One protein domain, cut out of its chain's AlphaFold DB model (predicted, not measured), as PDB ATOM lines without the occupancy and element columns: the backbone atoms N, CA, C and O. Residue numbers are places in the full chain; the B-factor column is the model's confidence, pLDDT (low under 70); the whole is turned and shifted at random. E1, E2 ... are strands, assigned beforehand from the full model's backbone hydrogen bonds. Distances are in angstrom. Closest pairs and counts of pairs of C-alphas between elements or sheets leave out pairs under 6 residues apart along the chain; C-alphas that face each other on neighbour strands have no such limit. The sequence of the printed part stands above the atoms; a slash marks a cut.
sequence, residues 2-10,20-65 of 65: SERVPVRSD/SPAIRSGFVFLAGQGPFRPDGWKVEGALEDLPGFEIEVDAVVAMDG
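AT A GLANCE: This is residues 2 to 10 and 20 to 65 of the 65 residues of an uncharacterized protein of Actinobacteria bacterium 13_2_20CM_2_66_6 (UniProt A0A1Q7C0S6). With little regular structure, the printed part is a small antiparallel sheet of three strands near one end, in the order E1, E2, E3, and a long unnamed stretch, residues 31 to 65, that runs out to the other end and folds back in a loop. The 55 printed residues have no named helix; the strands follow in the order E1, E2, E3, with 11 residues, class all strand. The whole is loose, radius of gyration of the C-alphas 13.8 A, spans 41 by 20 by 14 A.

IN THESE COORDINATES: E2, residues 22 to 25, is 9.9 A long, and E3, residues 27 to 30, 9.7 A, ending at (94.628, 104.139, 33.173). E1, residues 5 to 7, is 6.4 A long and begins at (94.201, 116.218, 31.390).

HOW THE PARTS SIT: E2, the inner strand, forms a hairpin with E3, at 165 degrees; N 25 and O 27 are 2.8 A apart, within hydrogen-bond range. E1 is antiparallel to E2 at 149 degrees, N 7 and O 22 being 2.9 A apart.

THE WHOLE: C-alphas 2 and 45 are farthest apart, 41.4 A. Residues 11 to 19 are not printed; C-alphas 10 and 20 are 12.9 A apart. Residue 47 and residues 50 to 65 have pLDDT under 70.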
ATOM      1  N   SER A   2      96.087 116.526  21.121       78.12
ATOM      2  CA  SER A   2      95.058 116.617  22.168       78.12
ATOM      3  C   SER A   2      95.670 117.066  23.492       78.12
ATOM      4  O   SER A   2      96.810 116.719  23.809       78.12
ATOM      5  N   GLU A   3      94.907 117.855  24.243       91.75
ATOM      6  CA  GLU A   3      95.238 118.241  25.610       91.75
ATOM      7  C   GLU A   3      95.361 116.993  26.497       91.75
ATOM      8  O   GLU A   3      94.599 116.037  26.343       91.75
ATOM      9  N   ARG A   4      96.334 117.001  27.414       92.38
ATOM     10  CA  ARG A   4      96.541 115.933  28.398       92.38
ATOM     11  C   ARG A   4      96.007 116.391  29.742       92.38
ATOM     12  O   ARG A   4      96.644 117.206  30.405       92.38
ATOM     13  N   VAL A   5      94.868 115.844  30.141       95.06
ATOM     14  CA  VAL A   5      94.201 116.218  31.390       95.06
ATOM     15  C   VAL A   5      94.342 115.080  32.402       95.06
ATOM     16  O   VAL A   5      93.855 113.979  32.128       95.06
ATOM     17  N   PRO A   6      95.001 115.302  33.555       92.75
ATOM     18  CA  PRO A   6      94.993 114.356  34.665       92.75
ATOM     19  C   PRO A   6      93.577 114.073  35.160       92.75
ATOM     20  O   PRO A   6      92.792 115.000  35.357       92.75
ATOM     21  N   VAL A   7      93.272 112.804  35.412       90.25
ATOM     22  CA  VAL A   7      92.009 112.368  36.015       90.25
ATOM     23  C   VAL A   7      92.298 111.790  37.399       90.25
ATOM     24  O   VAL A   7      93.247 111.023  37.584       90.25
ATOM     25  N   ARG A   8      91.485 112.190  38.379       87.62
ATOM     26  CA  ARG A   8      91.513 111.717  39.769       87.62
ATOM     27  C   ARG A   8      90.098 111.342  40.197       87.62
ATOM     28  O   ARG A   8      89.138 111.908  39.683       87.62
ATOM     29  N   SER A   9      89.999 110.399  41.124       83.31
ATOM     30  CA  SER A   9      88.739 109.884  41.654       83.31
ATOM     31  C   SER A   9      88.915 109.627  43.147       83.31
ATOM     32  O   SER A   9      89.863 108.945  43.524       83.31
ATOM     33  N   ASP A  10      88.029 110.169  43.980       82.75
ATOM     34  CA  ASP A  10      88.051 109.984  45.438       82.75
ATOM     35  C   ASP A  10      87.942 108.511  45.895       82.75
ATOM     36  O   ASP A  10      88.591 108.155  46.876       82.75
ATOM     37  N   SER A  20      99.728 110.394  37.414       90.44
ATOM     38  CA  SER A  20      98.272 110.550  37.524       90.44
ATOM     39  C   SER A  20      97.604 109.182  37.410       90.44
ATOM     40  O   SER A  20      98.005 108.429  36.523       90.44
ATOM     41  N   PRO A  21      96.576 108.869  38.221       90.19
ATOM     42  CA  PRO A  21      95.845 107.603  38.121       90.19
ATOM     43  C   PRO A  21      95.296 107.340  36.716       90.19
ATOM     44  O   PRO A  21      95.267 106.197  36.269       90.19
ATOM     45  N   ALA A  22      94.922 108.402  35.999       91.75
ATOM     46  CA  ALA A  22      94.694 108.343  34.568       91.75
ATOM     47  C   ALA A  22      94.984 109.680  33.868       91.75
ATOM     48  O   ALA A  22      95.058 110.736  34.504       91.75
ATOM     49  N   ILE A  23      95.130 109.632  32.543       93.31
ATOM     50  CA  ILE A  23      95.221 110.808  31.664       93.31
ATOM     51  C   ILE A  23      94.171 110.697  30.562       93.31
ATOM     52  O   ILE A  23      94.094 109.676  29.878       93.31
ATOM     53  N   ARG A  24      93.411 111.773  30.336       92.75
ATOM     54  CA  ARG A  24      92.547 111.932  29.161       92.75
ATOM     55  C   ARG A  24      93.298 112.685  28.063       92.75
ATOM     56  O   ARG A  24      93.799 113.780  28.309       92.75
ATOM     57  N   SER A  25      93.359 112.108  26.863       91.56
ATOM     58  CA  SER A  25      93.954 112.707  25.657       91.56
ATOM     59  C   SER A  25      93.399 112.022  24.401       91.56
ATOM     60  O   SER A  25      94.078 111.204  23.780       91.56
ATOM     61  N   GLY A  26      92.137 112.291  24.052       87.50
ATOM     62  CA  GLY A  26      91.396 111.569  22.998       87.50
ATOM     63  C   GLY A  26      90.971 110.145  23.395       87.50
ATOM     64  O   GLY A  26      89.921 109.684  22.977       87.50
ATOM     65  N   PHE A  27      91.744 109.504  24.272       85.69
ATOM     66  CA  PHE A  27      91.419 108.279  25.003       85.69
ATOM     67  C   PHE A  27      91.697 108.481  26.495       85.69
ATOM     68  O   PHE A  27      92.377 109.443  26.874       85.69
ATOM     69  N   VAL A  28      91.198 107.575  27.335       86.31
ATOM     70  CA  VAL A  28      91.560 107.506  28.755       86.31
ATOM     71  C   VAL A  28      92.615 106.420  28.937       86.31
ATOM     72  O   VAL A  28      92.390 105.262  28.601       86.31
ATOM     73  N   PHE A  29      93.771 106.810  29.465       88.06
ATOM     74  CA  PHE A  29      94.877 105.908  29.773       88.06
ATOM     75  C   PHE A  29      94.939 105.714  31.285       88.06
ATOM     76  O   PHE A  29      95.246 106.669  32.001       88.06
ATOM     77  N   LEU A  30      94.621 104.508  31.756       87.81
ATOM     78  CA  LEU A  30      94.628 104.139  33.173       87.81
ATOM     79  C   LEU A  30      96.029 103.683  33.607       87.81
ATOM     80  O   LEU A  30      96.693 102.932  32.890       87.81
ATOM     81  N   ALA A  31      96.474 104.113  34.786       87.56
ATOM     82  CA  ALA A  31      97.632 103.534  35.454       87.56
ATOM     83  C   ALA A  31      97.263 102.180  36.078       87.56
ATOM     84  O   ALA A  31      96.127 101.979  36.510       87.56
ATOM     85  N   GLY A  32      98.236 101.270  36.171       82.44
ATOM     86  CA  GLY A  32      98.038  99.984  36.841       82.44
ATOM     87  C   GLY A  32      97.606 100.169  38.298       82.44
ATOM     88  O   GLY A  32      98.147 101.026  38.998       82.44
ATOM     89  N   GLN A  33      96.638  99.369  38.741       81.81
ATOM     90  CA  GLN A  33      96.107  99.398  40.104       81.81
ATOM     91  C   GLN A  33      96.540  98.152  40.880       81.81
ATOM     92  O   GLN A  33      96.623  97.056  40.329       81.81
ATOM     93  N   GLY A  34      96.832  98.337  42.167       79.81
ATOM     94  CA  GLY A  34      97.036  97.250  43.125       79.81
ATOM     95  C   GLY A  34      95.868  97.147  44.115       79.81
ATOM     96  O   GLY A  34      94.995  98.013  44.104       79.81
ATOM     97  N   PRO A  35      95.860  96.136  45.007       80.75
ATOM     98  CA  PRO A  35      94.817  95.926  46.017       80.75
ATOM     99  C   PRO A  35      94.933  96.944  47.158       80.75
ATOM    100  O   PRO A  35      95.286  96.597  48.288       80.75
ATOM    101  N   PHE A  36      94.679  98.212  46.867       83.88
ATOM    102  CA  PHE A  36      94.701  99.288  47.846       83.88
ATOM    103  C   PHE A  36      93.301  99.859  48.014       83.88
ATOM    104  O   PHE A  36      92.587 100.103  47.042       83.88
ATOM    105  N   ARG A  37      92.914 100.081  49.267       81.75
ATOM    106  CA  ARG A  37      91.713 100.844  49.604       81.75
ATOM    107  C   ARG A  37      91.925 102.328  49.256       81.75
ATOM    108  O   ARG A  37      93.073 102.754  49.108       81.75
ATOM    109  N   PRO A  38      90.856 103.142  49.174       84.31
ATOM    110  CA  PRO A  38      90.978 104.576  48.885       84.31
ATOM    111  C   PRO A  38      91.883 105.335  49.871       84.31
ATOM    112  O   PRO A  38      92.525 106.317  49.511       84.31
ATOM    113  N   ASP A  39      91.980 104.852  51.111       87.12
ATOM    114  CA  ASP A  39      92.858 105.391  52.157       87.12
ATOM    115  C   ASP A  39      94.346 105.015  51.984       87.12
ATOM    116  O   ASP A  39      95.182 105.399  52.802       87.12
ATOM    117  N   GLY A  40      94.688 104.282  50.921       84.44
ATOM    118  CA  GLY A  40      96.043 103.835  50.609       84.44
ATOM    119  C   GLY A  40      96.477 102.579  51.365       84.44
ATOM    120  O   GLY A  40      97.573 102.074  51.107       84.44
ATOM    121  N   TRP A  41      95.651 102.031  52.263       87.00
ATOM    122  CA  TRP A  41      95.991 100.790  52.948       87.00
ATOM    123  C   TRP A  41      95.830  99.595  52.020       87.00
ATOM    124  O   TRP A  41      94.789  99.395  51.385       87.00
ATOM    125  N   LYS A  42      96.868  98.755  51.988       83.38
ATOM    126  CA  LYS A  42      96.815  97.472  51.297       83.38
ATOM    127  C   LYS A  42      95.701  96.620  51.907       83.38
ATOM    128  O   LYS A  42      95.501  96.592  53.124       83.38
ATOM    129  N   VAL A  43      94.942  95.941  51.060       82.88
ATOM    130  CA  VAL A  43      94.000  94.928  51.527       82.88
ATOM    131  C   VAL A  43      94.802  93.724  52.034       82.88
ATOM    132  O   VAL A  43      95.717  93.251  51.363       82.88
ATOM    133  N   GLU A  44      94.487  93.266  53.245       83.56
ATOM    134  CA  GLU A  44      95.134  92.112  53.873       83.56
ATOM    135  C   GLU A  44      94.544  90.803  53.342       83.56
ATOM    136  O   GLU A  44      93.327  90.694  53.195       83.56
ATOM    137  N   GLY A  45      95.404  89.811  53.101       79.12
ATOM    138  CA  GLY A  45      95.029  88.504  52.551       79.12
ATOM    139  C   GLY A  45      95.871  88.101  51.341       79.12
ATOM    140  O   GLY A  45      96.655  88.898  50.813       79.12
ATOM    141  N   ALA A  46      95.733  86.844  50.911       73.94
ATOM    142  CA  ALA A  46      96.258  86.429  49.618       73.94
ATOM    143  C   ALA A  46      95.443  87.103  48.515       73.94
ATOM    144  O   ALA A  46      94.235  87.273  48.644       73.94
ATOM    145  N   LEU A  47      96.120  87.484  47.433       69.69
ATOM    146  CA  LEU A  47      95.525  88.203  46.311       69.69
ATOM    147  C   LEU A  47      94.288  87.488  45.743       69.69
ATOM    148  O   LEU A  47      93.290  88.128  45.444       69.69
ATOM    149  N   GLU A  48      94.371  86.161  45.661       72.00
ATOM    150  CA  GLU A  48      93.336  85.245  45.166       72.00
ATOM    151  C   GLU A  48      92.092  85.185  46.069       72.00
ATOM    152  O   GLU A  48      91.009  84.844  45.605       72.00
ATOM    153  N   ASP A  49      92.247  85.537  47.347       71.06
ATOM    154  CA  ASP A  49      91.198  85.458  48.368       71.06
ATOM    155  C   ASP A  49      90.515  86.812  48.613       71.06
ATOM    156  O   ASP A  49      89.593  86.918  49.429       71.06
ATOM    157  N   LEU A  50      90.978  87.875  47.949       68.56
ATOM    158  CA  LEU A  50      90.427  89.208  48.132       68.56
ATOM    159  C   LEU A  50      89.083  89.337  47.389       68.56
ATOM    160  O   LEU A  50      89.039  89.195  46.165       68.56
ATOM    161  N   PRO A  51      87.976  89.657  48.088       64.19
ATOM    162  CA  PRO A  51      86.690  89.866  47.433       64.19
ATOM    163  C   PRO A  51      86.776  91.075  46.493       64.19
ATOM    164  O   PRO A  51      87.099  92.179  46.929       64.19
ATOM    165  N   GLY A  52      86.491  90.856  45.206       59.25
ATOM    166  CA  GLY A  52      86.606  91.877  44.158       59.25
ATOM    167  C   GLY A  52      88.008  92.029  43.556       59.25
ATOM    168  O   GLY A  52      88.232  92.969  42.805       59.25
ATOM    169  N   PHE A  53      88.953  91.132  43.865       56.88
ATOM    170  CA  PHE A  53      90.262  91.083  43.207       56.88
ATOM    171  C   PHE A  53      90.271  90.075  42.051       56.88
ATOM    172  O   PHE A  53      91.030  89.110  42.013       56.88
ATOM    173  N   GLU A  54      89.400  90.306  41.077       54.94
ATOM    174  CA  GLU A  54      89.639  89.839  39.715       54.94
ATOM    175  C   GLU A  54      90.501  90.924  39.046       54.94
ATOM    176  O   GLU A  54      90.305  92.108  39.317       54.94
ATOM    177  N   ILE A  55      91.495  90.583  38.212       61.06
ATOM    178  CA  ILE A  55      92.087  91.608  37.332       61.06
ATOM    179  C   ILE A  55      91.003  91.954  36.309       61.06
ATOM    180  O   ILE A  55      90.928  91.371  35.228       61.06
ATOM    181  N   GLU A  56      90.127  92.866  36.705       49.06
ATOM    182  CA  GLU A  56      89.049  93.405  35.907       49.06
ATOM    183  C   GLU A  56      89.615  94.599  35.137       49.06
ATOM    184  O   GLU A  56      90.148  95.558  35.702       49.06
ATOM    185  N   VAL A  57      89.538  94.545  33.807       56.53
ATOM    186  CA  VAL A  57      89.597  95.777  33.021       56.53
ATOM    187  C   VAL A  57      88.272  96.487  33.288       56.53
ATOM    188  O   VAL A  57      87.318  96.304  32.539       56.53
ATOM    189  N   ASP A  58      88.234  97.256  34.378       46.69
ATOM    190  CA  ASP A  58      87.034  97.902  34.939       46.69
ATOM    191  C   ASP A  58      86.253  98.711  33.893       46.69
ATOM    192  O   ASP A  58      85.027  98.789  33.924       46.69
ATOM    193  N   ALA A  59      86.959  99.296  32.916       44.34
ATOM    194  CA  ALA A  59      86.335  99.817  31.711       44.34
ATOM    195  C   ALA A  59      87.335 100.072  30.571       44.34
ATOM    196  O   ALA A  59      88.403 100.658  30.761       44.34
ATOM    197  N   VAL A  60      86.909  99.768  29.342       58.19
ATOM    198  CA  VAL A  60      87.344 100.492  28.139       58.19
ATOM    199  C   VAL A  60      86.269 101.530  27.845       58.19
ATOM    200  O   VAL A  60      85.248 101.226  27.231       58.19
ATOM    201  N   VAL A  61      86.463 102.758  28.323       52.66
ATOM    202  CA  VAL A  61      85.505 103.841  28.071       52.66
ATOM    203  C   VAL A  61      85.871 104.536  26.763       52.66
ATOM    204  O   VAL A  61      86.861 105.265  26.688       52.66
ATOM    205  N   ALA A  62      85.048 104.340  25.734       59.25
ATOM    206  CA  ALA A  62      84.959 105.305  24.647       59.25
ATOM    207  C   ALA A  62      84.224 106.535  25.196       59.25
ATOM    208  O   ALA A  62      83.043 106.465  25.522       59.25
ATOM    209  N   MET A  63      84.945 107.636  25.387       50.78
ATOM    210  CA  MET A  63      84.326 108.913  25.728       50.78
ATOM    211  C   MET A  63      83.956 109.586  24.410       50.78
ATOM    212  O   MET A  63      84.854 109.919  23.635       50.78
ATOM    213  N   ASP A  64      82.661 109.752  24.145       62.81
ATOM    214  CA  ASP A  64      82.219 110.639  23.070       62.81
ATOM    215  C   ASP A  64      82.718 112.066  23.357       62.81
ATOM    216  O   ASP A  64      82.819 112.480  24.518       62.81
ATOM    217  N   GLY A  65      83.115 112.751  22.280       51.12
ATOM    218  CA  GLY A  65      83.811 114.043  22.299       51.12
ATOM    219  C   GLY A  65      83.054 115.175  22.976       51.12
ATOM    220  O   GLY A  65      81.817 115.248  22.813       51.12
TER     221      GLY A  65